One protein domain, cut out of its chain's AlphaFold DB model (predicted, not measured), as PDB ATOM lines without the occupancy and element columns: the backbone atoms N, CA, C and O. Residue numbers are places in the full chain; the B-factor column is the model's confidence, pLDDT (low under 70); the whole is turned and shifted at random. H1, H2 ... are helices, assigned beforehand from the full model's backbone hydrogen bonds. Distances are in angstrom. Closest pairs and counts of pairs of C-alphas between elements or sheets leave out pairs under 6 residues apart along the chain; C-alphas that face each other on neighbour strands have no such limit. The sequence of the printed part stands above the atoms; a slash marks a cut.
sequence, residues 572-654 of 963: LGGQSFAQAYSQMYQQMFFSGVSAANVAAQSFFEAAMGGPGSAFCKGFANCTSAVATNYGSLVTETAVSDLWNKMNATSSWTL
ATOM      1  N   LEU A 572      58.485  96.130 113.036       97.56
ATOM      2  CA  LEU A 572      59.335  95.529 114.064       97.56
ATOM      3  C   LEU A 572      60.564  94.889 113.421       97.56
ATOM      4  O   LEU A 572      60.493  94.338 112.326       97.56
ATOM      5  N   GLY A 573      61.722  94.996 114.078       94.94
ATOM      6  CA  GLY A 573      62.977  94.468 113.528       94.94
ATOM      7  C   GLY A 573      63.348  95.053 112.152       94.94
ATOM      8  O   GLY A 573      64.035  94.392 111.378       94.94
ATOM      9  N   GLY A 574      62.866  96.263 111.831       96.56
ATOM     10  CA  GLY A 574      63.086  96.936 110.545       96.56
ATOM     11  C   GLY A 574      62.193  96.466 109.388       96.56
ATOM     12  O   GLY A 574      62.423  96.887 108.258       96.56
ATOM     13  N   GLN A 575      61.191  95.618 109.644       98.31
ATOM     14  CA  GLN A 575      60.267  95.087 108.636       98.31
ATOM     15  C   GLN A 575      58.813  95.327 109.064       98.31
ATOM     16  O   GLN A 575      58.480  95.142 110.237       98.31
ATOM     17  N   SER A 576      57.939  95.723 108.134       98.38
ATOM     18  CA  SER A 576      56.504  95.836 108.430       98.38
ATOM     19  C   SER A 576      55.806  94.476 108.430       98.38
ATOM     20  O   SER A 576      56.236  93.545 107.743       98.38
ATOM     21  N   PHE A 577      54.692  94.354 109.156       98.50
ATOM     22  CA  PHE A 577      53.869  93.144 109.130       98.50
ATOM     23  C   PHE A 577      53.412  92.794 107.712       98.50
ATOM     24  O   PHE A 577      53.584  91.654 107.292       98.50
ATOM     25  N   ALA A 578      52.913  93.768 106.943       98.12
ATOM     26  CA  ALA A 578      52.511  93.548 105.554       98.12
ATOM     27  C   ALA A 578      53.651  92.970 104.693       98.12
ATOM     28  O   ALA A 578      53.434  92.043 103.913       98.12
ATOM     29  N   GLN A 579      54.887  93.460 104.861       98.31
ATOM     30  CA  GLN A 579      56.054  92.918 104.156       98.31
ATOM     31  C   GLN A 579      56.377  91.483 104.591       98.31
ATOM     32  O   GLN A 579      56.631  90.632 103.738       98.31
ATOM     33  N   ALA A 580      56.366  91.209 105.897       98.50
ATOM     34  CA  ALA A 580      56.648  89.881 106.439       98.50
ATOM     35  C   ALA A 580      55.592  88.847 106.025       98.50
ATOM     36  O   ALA A 580      55.939  87.742 105.606       98.50
ATOM     37  N   TYR A 581      54.313  89.224 106.084       98.44
ATOM     38  CA  TYR A 581      53.190  88.405 105.637       98.44
ATOM     39  C   TYR A 581      53.314  88.069 104.148       98.44
ATOM     40  O   TYR A 581      53.303  86.896 103.784       98.44
ATOM     41  N   SER A 582      53.542  89.080 103.302       97.94
ATOM     42  CA  SER A 582      53.744  88.904 101.859       97.94
ATOM     43  C   SER A 582      54.905  87.955 101.544       97.94
ATOM     44  O   SER A 582      54.752  87.030 100.748       97.94
ATOM     45  N   GLN A 583      56.067  88.124 102.186       98.38
ATOM     46  CA  GLN A 583      57.234  87.264 101.944       98.38
ATOM     47  C   GLN A 583      57.018  85.822 102.421       98.38
ATOM     48  O   GLN A 583      57.460  84.884 101.754       98.38
ATOM     49  N   MET A 584      56.330  85.630 103.549       98.06
ATOM     50  CA  MET A 584      55.941  84.304 104.034       98.06
ATOM     51  C   MET A 584      54.950  83.631 103.072       98.06
ATOM     52  O   MET A 584      55.174  82.492 102.664       98.06
ATOM     53  N   TYR A 585      53.907  84.350 102.648       97.50
ATOM     54  CA  TYR A 585      52.890  83.857 101.715       97.50
ATOM     55  C   TYR A 585      53.510  83.433 100.377       97.50
ATOM     56  O   TYR A 585      53.267  82.329  99.886       97.50
ATOM     57  N   GLN A 586      54.374  84.276  99.801       97.31
ATOM     58  CA  GLN A 586      55.063  83.978  98.545       97.31
ATOM     59  C   GLN A 586      55.950  82.728  98.653       97.31
ATOM     60  O   GLN A 586      55.947  81.899  97.743       97.31
ATOM     61  N   GLN A 587      56.681  82.550  99.761       97.44
ATOM     62  CA  GLN A 587      57.469  81.332  99.980       97.44
ATOM     63  C   GLN A 587      56.583  80.086  99.989       97.44
ATOM     64  O   GLN A 587      56.906  79.112  99.309       97.44
ATOM     65  N   MET A 588      55.463  80.134 100.713       95.12
ATOM     66  CA  MET A 588      54.562  78.993 100.854       95.12
ATOM     67  C   MET A 588      53.898  78.606  99.532       95.12
ATOM     68  O   MET A 588      53.943  77.440  99.144       95.12
ATOM     69  N   PHE A 589      53.320  79.572  98.820       94.88
ATOM     70  CA  PHE A 589      52.426  79.266  97.701       94.88
ATOM     71  C   PHE A 589      53.026  79.523  96.320       94.88
ATOM     72  O   PHE A 589      52.718  78.795  95.383       94.88
ATOM     73  N   PHE A 590      53.896  80.524  96.162       94.56
ATOM     74  CA  PHE A 590      54.493  80.817  94.850       94.56
ATOM     75  C   PHE A 590      55.790  80.035  94.633       94.56
ATOM     76  O   PHE A 590      56.074  79.618  93.513       94.56
ATOM     77  N   SER A 591      56.545  79.793  95.708       95.06
ATOM     78  CA  SER A 591      57.793  79.019  95.676       95.06
ATOM     79  C   SER A 591      57.635  77.570  96.157       95.06
ATOM     80  O   SER A 591      58.583  76.795  96.043       95.06
ATOM     81  N   GLY A 592      56.470  77.187  96.696       92.38
ATOM     82  CA  GLY A 592      56.182  75.817  97.142       92.38
ATOM     83  C   GLY A 592      56.984  75.353  98.366       92.38
ATOM     84  O   GLY A 592      57.187  74.151  98.551       92.38
ATOM     85  N   VAL A 593      57.481  76.280  99.190       96.00
ATOM     86  CA  VAL A 593      58.215  75.965 100.424       96.00
ATOM     87  C   VAL A 593      57.221  75.495 101.485       96.00
ATOM     88  O   VAL A 593      56.233  76.169 101.763       96.00
ATOM     89  N   SER A 594      57.473  74.350 102.123       93.81
ATOM     90  CA  SER A 594      56.601  73.890 103.207       93.81
ATOM     91  C   SER A 594      56.628  74.858 104.397       93.81
ATOM     92  O   SER A 594      57.668  75.427 104.724       93.81
ATOM     93  N   ALA A 595      55.495  75.000 105.092       92.19
ATOM     94  CA  ALA A 595      55.335  75.924 106.219       92.19
ATOM     95  C   ALA A 595      56.416  75.779 107.313       92.19
ATOM     96  O   ALA A 595      56.868  76.768 107.879       92.19
ATOM     97  N   ALA A 596      56.893  74.556 107.562       92.00
ATOM     98  CA  ALA A 596      57.942  74.281 108.545       92.00
ATOM     99  C   ALA A 596      59.336  74.818 108.149       92.00
ATOM    100  O   ALA A 596      60.211  74.926 109.005       92.00
ATOM    101  N   ASN A 597      59.545  75.142 106.869       95.44
ATOM    102  CA  ASN A 597      60.843  75.498 106.291       95.44
ATOM    103  C   ASN A 597      60.918  76.947 105.787       95.44
ATOM    104  O   ASN A 597      61.917  77.324 105.173       95.44
ATOM    105  N   VAL A 598      59.884  77.763 106.012       97.31
ATOM    106  CA  VAL A 598      59.911  79.174 105.605       97.31
ATOM    107  C   VAL A 598      61.029  79.934 106.330       97.31
ATOM    108  O   VAL A 598      61.311  79.716 107.516       97.31
ATOM    109  N   ALA A 599      61.689  80.831 105.602       97.38
ATOM    110  CA  ALA A 599      62.778  81.642 106.122       97.38
ATOM    111  C   ALA A 599      62.269  82.698 107.114       97.38
ATOM    112  O   ALA A 599      61.217  83.306 106.899       97.38
ATOM    113  N   ALA A 600      63.063  82.950 108.156       97.94
ATOM    114  CA  ALA A 600      62.758  83.921 109.202       97.94
ATOM    115  C   ALA A 600      62.484  85.325 108.631       97.94
ATOM    116  O   ALA A 600      63.236  85.830 107.798       97.94
ATOM    117  N   GLN A 601      61.418  85.954 109.114       98.31
ATOM    118  CA  GLN A 601      61.012  87.326 108.836       98.31
ATOM    119  C   GLN A 601      61.167  88.144 110.116       98.31
ATOM    120  O   GLN A 601      60.569  87.805 111.141       98.31
ATOM    121  N   SER A 602      61.938  89.231 110.063       98.25
ATOM    122  CA  SER A 602      62.268  90.064 111.227       98.25
ATOM    123  C   SER A 602      61.045  90.499 112.035       98.25
ATOM    124  O   SER A 602      61.122  90.538 113.264       98.25
ATOM    125  N   PHE A 603      59.916  90.782 111.372       98.44
ATOM    126  CA  PHE A 603      58.679  91.139 112.067       98.44
ATOM    127  C   PHE A 603      58.193  90.007 112.982       98.44
ATOM    128  O   PHE A 603      57.984  90.245 114.167       98.44
ATOM    129  N   PHE A 604      58.037  88.778 112.471       98.31
ATOM    130  CA  PHE A 604      57.521  87.653 113.264       98.31
ATOM    131  C   PHE A 604      58.493  87.235 114.367       98.31
ATOM    132  O   PHE A 604      58.051  86.902 115.466       98.31
ATOM    133  N   GLU A 605      59.804  87.305 114.115       97.94
ATOM    134  CA  GLU A 605      60.803  87.036 115.154       97.94
ATOM    135  C   GLU A 605      60.677  88.026 116.323       97.94
ATOM    136  O   GLU A 605      60.736  87.623 117.483       97.94
ATOM    137  N   ALA A 606      60.448  89.312 116.047       97.31
ATOM    138  CA  ALA A 606      60.285  90.332 117.082       97.31
ATOM    139  C   ALA A 606      58.892  90.314 117.742       97.31
ATOM    140  O   ALA A 606      58.778  90.468 118.960       97.31
ATOM    141  N   ALA A 607      57.829  90.116 116.960       97.06
ATOM    142  CA  ALA A 607      56.445  90.138 117.433       97.06
ATOM    143  C   ALA A 607      56.120  88.953 118.354       97.06
ATOM    144  O   ALA A 607      55.362  89.113 119.307       97.06
ATOM    145  N   MET A 608      56.729  87.787 118.099       97.12
ATOM    146  CA  MET A 608      56.473  86.539 118.831       97.12
ATOM    147  C   MET A 608      57.531  86.229 119.901       97.12
ATOM    148  O   MET A 608      57.660  85.080 120.328       97.12
ATOM    149  N   GLY A 609      58.315  87.223 120.331       94.06
ATOM    150  CA  GLY A 609      59.256  87.088 121.451       94.06
ATOM    151  C   GLY A 609      60.545  86.311 121.142       94.06
ATOM    152  O   GLY A 609      61.271  85.940 122.066       94.06
ATOM    153  N   GLY A 610      60.843  86.076 119.864       94.12
ATOM    154  CA  GLY A 610      62.055  85.416 119.376       94.12
ATOM    155  C   GLY A 610      62.066  83.884 119.503       94.12
ATOM    156  O   GLY A 610      61.177  83.295 120.118       94.12
ATOM    157  N   PRO A 611      63.106  83.206 118.973       89.38
ATOM    158  CA  PRO A 611      63.165  81.737 118.891       89.38
ATOM    159  C   PRO A 611      63.060  80.994 120.233       89.38
ATOM    160  O   PRO A 611      62.721  79.813 120.268       89.38
ATOM    161  N   GLY A 612      63.374  81.669 121.344       89.06
ATOM    162  CA  GLY A 612      63.276  81.112 122.695       89.06
ATOM    163  C   GLY A 612      61.884  81.210 123.330       89.06
ATOM    164  O   GLY A 612      61.695  80.679 124.425       89.06
ATOM    165  N   SER A 613      60.928  81.890 122.690       94.81
ATOM    166  CA  SER A 613      59.577  82.056 123.226       94.81
ATOM    167  C   SER A 613      58.801  80.739 123.245       94.81
ATOM    168  O   SER A 613      59.103  79.797 122.507       94.81
ATOM    169  N   ALA A 614      57.769  80.660 124.087       92.12
ATOM    170  CA  ALA A 614      56.944  79.458 124.193       92.12
ATOM    171  C   ALA A 614      56.242  79.113 122.870       92.12
ATOM    172  O   ALA A 614      56.059  77.935 122.579       92.12
ATOM    173  N   PHE A 615      55.885  80.125 122.073       92.81
ATOM    174  CA  PHE A 615      55.249  79.933 120.773       92.81
ATOM    175  C   PHE A 615      56.222  79.407 119.708       92.81
ATOM    176  O   PHE A 615      55.871  78.512 118.943       92.81
ATOM    177  N   CYS A 616      57.447  79.942 119.657       94.44
ATOM    178  CA  CYS A 616      58.413  79.597 118.608       94.44
ATOM    179  C   CYS A 616      59.237  78.340 118.932       94.44
ATOM    180  O   CYS A 616      59.893  77.772 118.055       94.44
ATOM    181  N   LYS A 617      59.206  77.881 120.188       92.50
ATOM    182  CA  LYS A 617      59.951  76.706 120.642       92.50
ATOM    183  C   LYS A 617      59.529  75.444 119.879       92.50
ATOM    184  O   LYS A 617      58.364  75.066 119.879       92.50
ATOM    185  N   GLY A 618      60.509  74.744 119.307       88.88
ATOM    186  CA  GLY A 618      60.291  73.519 118.522       88.88
ATOM    187  C   GLY A 618      60.213  73.748 117.010       88.88
ATOM    188  O   GLY A 618      60.168  72.777 116.261       88.88
ATOM    189  N   PHE A 619      60.273  75.005 116.570       93.69
ATOM    190  CA  PHE A 619      60.361  75.397 115.166       93.69
ATOM    191  C   PHE A 619      61.741  75.988 114.852       93.69
ATOM    192  O   PHE A 619      62.486  76.372 115.755       93.69
ATOM    193  N   ALA A 620      62.099  76.063 113.567       93.81
ATOM    194  CA  ALA A 620      63.389  76.613 113.142       93.81
ATOM    195  C   ALA A 620      63.508  78.124 113.420       93.81
ATOM    196  O   ALA A 620      64.600  78.632 113.661       93.81
ATOM    197  N   ASN A 621      62.381  78.836 113.363       96.69
ATOM    198  CA  ASN A 621      62.240  80.267 113.628       96.69
ATOM    199  C   ASN A 621      60.758  80.599 113.914       96.69
ATOM    200  O   ASN A 621      59.875  79.775 113.645       96.69
ATOM    201  N   CYS A 622      60.461  81.790 114.439       97.31
ATOM    202  CA  CYS A 622      59.082  82.189 114.741       97.31
ATOM    203  C   CYS A 622      58.189  82.251 113.501       97.31
ATOM    204  O   CYS A 622      57.012  81.908 113.577       97.31
ATOM    205  N   THR A 623      58.740  82.629 112.348       98.12
ATOM    206  CA  THR A 623      57.988  82.660 111.081       98.12
ATOM    207  C   THR A 623      57.447  81.276 110.715       98.12
ATOM    208  O   THR A 623      56.270  81.133 110.401       98.12
ATOM    209  N   SER A 624      58.274  80.234 110.821       96.62
ATOM    210  CA  SER A 624      57.871  78.847 110.569       96.62
ATOM    211  C   SER A 624      56.866  78.325 111.595       96.62
ATOM    212  O   SER A 624      55.992  77.534 111.239       96.62
ATOM    213  N   ALA A 625      56.917  78.819 112.839       94.94
ATOM    214  CA  ALA A 625      55.896  78.541 113.845       94.94
ATOM    215  C   ALA A 625      54.546  79.162 113.455       94.94
ATOM    216  O   ALA A 625      53.533  78.468 113.470       94.94
ATOM    217  N   VAL A 626      54.527  80.436 113.041       94.81
ATOM    218  CA  VAL A 626      53.319  81.119 112.539       94.81
ATOM    219  C   VAL A 626      52.759  80.387 111.317       94.81
ATOM    220  O   VAL A 626      51.591  80.003 111.319       94.81
ATOM    221  N   ALA A 627      53.592  80.125 110.308       94.50
ATOM    222  CA  ALA A 627      53.187  79.450 109.077       94.50
ATOM    223  C   ALA A 627      52.625  78.043 109.327       94.50
ATOM    224  O   ALA A 627      51.656  77.640 108.689       94.50
ATOM    225  N   THR A 628      53.226  77.282 110.247       89.31
ATOM    226  CA  THR A 628      52.798  75.903 110.531       89.31
ATOM    227  C   THR A 628      51.544  75.869 111.397       89.31
ATOM    228  O   THR A 628      50.621  75.115 111.101       89.31
ATOM    229  N   ASN A 629      51.483  76.694 112.446       83.56
ATOM    230  CA  ASN A 629      50.358  76.696 113.382       83.56
ATOM    231  C   ASN A 629      49.106  77.371 112.801       83.56
ATOM    232  O   ASN A 629      47.999  77.024 113.202       83.56
ATOM    233  N   TYR A 630      49.271  78.314 111.867       87.00
ATOM    234  CA  TYR A 630      48.179  79.114 111.297       87.00
ATOM    235  C   TYR A 630      48.071  79.003 109.769       87.00
ATOM    236  O   TYR A 630      47.508  79.881 109.121       87.00
ATOM    237  N   GLY A 631      48.592  77.925 109.171       83.38
ATOM    238  CA  GLY A 631      48.665  77.765 107.715       83.38
ATOM    239  C   GLY A 631      47.322  77.860 106.975       83.38
ATOM    240  O   GLY A 631      47.301  78.339 105.841       83.38
ATOM    241  N   SER A 632      46.202  77.475 107.603       78.75
ATOM    242  CA  SER A 632      44.858  77.659 107.028       78.75
ATOM    243  C   SER A 632      44.514  79.139 106.859       78.75
ATOM    244  O   SER A 632      44.205  79.554 105.749       78.75
ATOM    245  N   LEU A 633      44.709  79.950 107.906       84.50
ATOM    246  CA  LEU A 633      44.476  81.400 107.873       84.50
ATOM    247  C   LEU A 633      45.366  82.089 106.834       84.50
ATOM    248  O   LEU A 633      44.935  83.001 106.137       84.50
ATOM    249  N   VAL A 634      46.614  81.628 106.688       90.00
ATOM    250  CA  VAL A 634      47.506  82.144 105.640       90.00
ATOM    251  C   VAL A 634      46.976  81.768 104.251       90.00
ATOM    252  O   VAL A 634      46.937  82.632 103.388       90.00
ATOM    253  N   THR A 635      46.522  80.528 104.037       86.56
ATOM    254  CA  THR A 635      45.939  80.065 102.756       86.56
ATOM    255  C   THR A 635      44.695  80.871 102.372       86.56
ATOM    256  O   THR A 635      44.541  81.276 101.221       86.56
ATOM    257  N   GLU A 636      43.833  81.123 103.352       85.56
ATOM    258  CA  GLU A 636      42.559  81.837 103.235       85.56
ATOM    259  C   GLU A 636      42.718  83.356 103.144       85.56
ATOM    260  O   GLU A 636      41.738  84.059 102.934       85.56
ATOM    261  N   THR A 637      43.940  83.876 103.286       92.06
ATOM    262  CA  THR A 637      44.213  85.315 103.407       92.06
ATOM    263  C   THR A 637      43.478  85.987 104.571       92.06
ATOM    264  O   THR A 637      43.233  87.183 104.543       92.06
ATOM    265  N   ALA A 638      43.192  85.240 105.638       89.94
ATOM    266  CA  ALA A 638      42.491  85.705 106.832       89.94
ATOM    267  C   ALA A 638      43.417  86.531 107.754       89.94
ATOM    268  O   ALA A 638      43.916  86.049 108.779       89.94
ATOM    269  N   VAL A 639      43.764  87.755 107.335       93.94
ATOM    270  CA  VAL A 639      44.777  88.586 108.011       93.94
ATOM    271  C   VAL A 639      44.313  89.044 109.390       93.94
ATOM    272  O   VAL A 639      45.129  89.061 110.320       93.94
ATOM    273  N   SER A 640      43.041  89.406 109.549       91.50
ATOM    274  CA  SER A 640      42.502  89.833 110.842       91.50
ATOM    275  C   SER A 640      42.513  88.697 111.853       91.50
ATOM    276  O   SER A 640      43.003  88.875 112.974       91.50
ATOM    277  N   ASP A 641      42.054  87.513 111.456       86.75
ATOM    278  CA  ASP A 641      42.092  86.328 112.307       86.75
ATOM    279  C   ASP A 641      43.534  85.915 112.635       86.75
ATOM    280  O   ASP A 641      43.841  85.634 113.800       86.75
ATOM    281  N   LEU A 642      44.461  85.968 111.670       90.62
ATOM    282  CA  LEU A 642      45.883  85.708 111.920       90.62
ATOM    283  C   LEU A 642      46.468  86.686 112.952       90.62
ATOM    284  O   LEU A 642      47.141  86.264 113.897       90.62
ATOM    285  N   TRP A 643      46.203  87.985 112.799       93.31
ATOM    286  CA  TRP A 643      46.671  89.014 113.727       93.31
ATOM    287  C   TRP A 643      46.126  88.793 115.142       93.31
ATOM    288  O   TRP A 643      46.881  88.822 116.118       93.31
ATOM    289  N   ASN A 644      44.830  88.500 115.258       86.44
ATOM    290  CA  ASN A 644      44.185  88.203 116.533       86.44
ATOM    291  C   ASN A 644      44.765  86.955 117.204       86.44
ATOM    292  O   ASN A 644      45.023  86.975 118.409       86.44
ATOM    293  N   LYS A 645      45.019  85.885 116.438       85.69
ATOM    294  CA  LYS A 645      45.625  84.651 116.959       85.69
ATOM    295  C   LYS A 645      47.044  84.881 117.460       85.69
ATOM    296  O   LYS A 645      47.363  84.394 118.541       85.69
ATOM    297  N   MET A 646      47.863  85.647 116.736       91.50
ATOM    298  CA  MET A 646      49.207  86.017 117.193       91.50
ATOM    299  C   MET A 646      49.158  86.856 118.473       91.50
ATOM    300  O   MET A 646      49.872  86.550 119.429       91.50
ATOM    301  N   ASN A 647      48.278  87.861 118.518       89.31
ATOM    302  CA  ASN A 647      48.129  88.737 119.678       89.31
ATOM    303  C   ASN A 647      47.662  87.983 120.935       89.31
ATOM    304  O   ASN A 647      48.154  88.241 122.029       89.31
ATOM    305  N   ALA A 648      46.778  86.995 120.778       83.62
ATOM    306  CA  ALA A 648      46.297  86.165 121.881       83.62
ATOM    307  C   ALA A 648      47.377  85.246 122.490       83.62
ATOM    308  O   ALA A 648      47.153  84.650 123.547       83.62
ATOM    309  N   THR A 649      48.542  85.096 121.849       87.31
ATOM    310  CA  THR A 649      49.636  84.301 122.413       87.31
ATOM    311  C   THR A 649      50.340  85.048 123.544       87.31
ATOM    312  O   THR A 649      50.595  86.246 123.472       87.31
ATOM    313  N   SER A 650      50.779  84.321 124.572       89.12
ATOM    314  CA  SER A 650      51.591  84.897 125.654       89.12
ATOM    315  C   SER A 650      52.975  85.385 125.206       89.12
ATOM    316  O   SER A 650      53.667  86.045 125.975       89.12
ATOM    317  N   SER A 651      53.401  85.026 123.991       93.06
ATOM    318  CA  SER A 651      54.685  85.430 123.407       93.06
ATOM    319  C   SER A 651      54.594  86.745 122.620       93.06
ATOM    320  O   SER A 651      55.620  87.238 122.159       93.06
ATOM    321  N   TRP A 652      53.391  87.308 122.472       94.06
ATOM    322  CA  TRP A 652      53.154  88.570 121.783       94.06
ATOM    323  C   TRP A 652      53.782  89.764 122.513       94.06
ATOM    324  O   TRP A 652      53.579  89.948 123.715       94.06
ATOM    325  N   THR A 653      54.521  90.609 121.789       95.12
ATOM    326  CA  THR A 653      55.334  91.681 122.395       95.12
ATOM    327  C   THR A 653      54.718  93.083 122.339       95.12
ATOM    328  O   THR A 653      55.142  93.955 123.094       95.12
ATOM    329  N   LEU A 654      53.700  93.319 121.502       92.62
ATOM    330  CA  LEU A 654      53.114  94.656 121.287       92.62
ATOM    331  C   LEU A 654      51.994  95.024 122.276       92.62
ATOM    332  O   LEU A 654      51.450  96.128 122.217       92.62
TER     333      LEU A 654
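What this domain is: This is residues 572 to 654 of the 963 residues of the protein "Cna B domain protein" of Candidatus Sulfopaludibacter sp. SbA4 (UniProt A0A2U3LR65). Five helices make a compact, rounded body in which H3 lies nearest the middle, H1, H2 and H5 stand at wide angles to it, and H4 and H5 meet at a corner. The long H2 to H3 link, residues 608 to 621, loops out between those two helices. The printed part has 83 residues with five named helices, H1 to H5 in chain order, and no named strand: all helix. The radius of gyration of the C-alphas is 11.2 A and the spans are 30 by 25 by 24 A.

How they stand to each other: H1, residues 577 to 590, touches H2, residues 602 to 607, with residues 577 to 580 alone; their closest C-alphas, Phe 577 and Phe 603, are 6.0 A apart, at a steep tilt of 62 degrees, opposite ways. H2 touches H3, residues 622 to 629, where the closest C-alphas, Glu 605 and Cys 622, are 5.2 A apart; at 71 degrees they are only just about perpendicular. H1 and H3 are close but not clearly touching, the closest C-alphas being Met 584 and Thr 623 at 7.5 A. H4, residues 631 to 635, and H5, residues 639 to 647, touch only at the corner, with closest C-alphas Leu 633 and Leu 642 at 6.1 A. H1 and H5 are apart. In H1, H2, H3, H4 and H5 every O i to N i+4 pair is within hydrogen-bond range.

Where its parts are: H1 begins at C-alpha 577 (53.869, 93.144, 109.130) and is 18.9 A long. H2 is 8.5 A, H3 10.4 A and H4 6.1 A. H5 is 12.1 A and ends at C-alpha 647 (48.129, 88.737, 119.678).

The domain as a whole: The C-alphas of Phe 590 and Ser 650 are the two farthest apart, 31.2 A. The printed part has no cut. The links H1 to H2 and H2 to H3 are long. The mean pLDDT of the printed part is 93.5, and no printed residue is under 70.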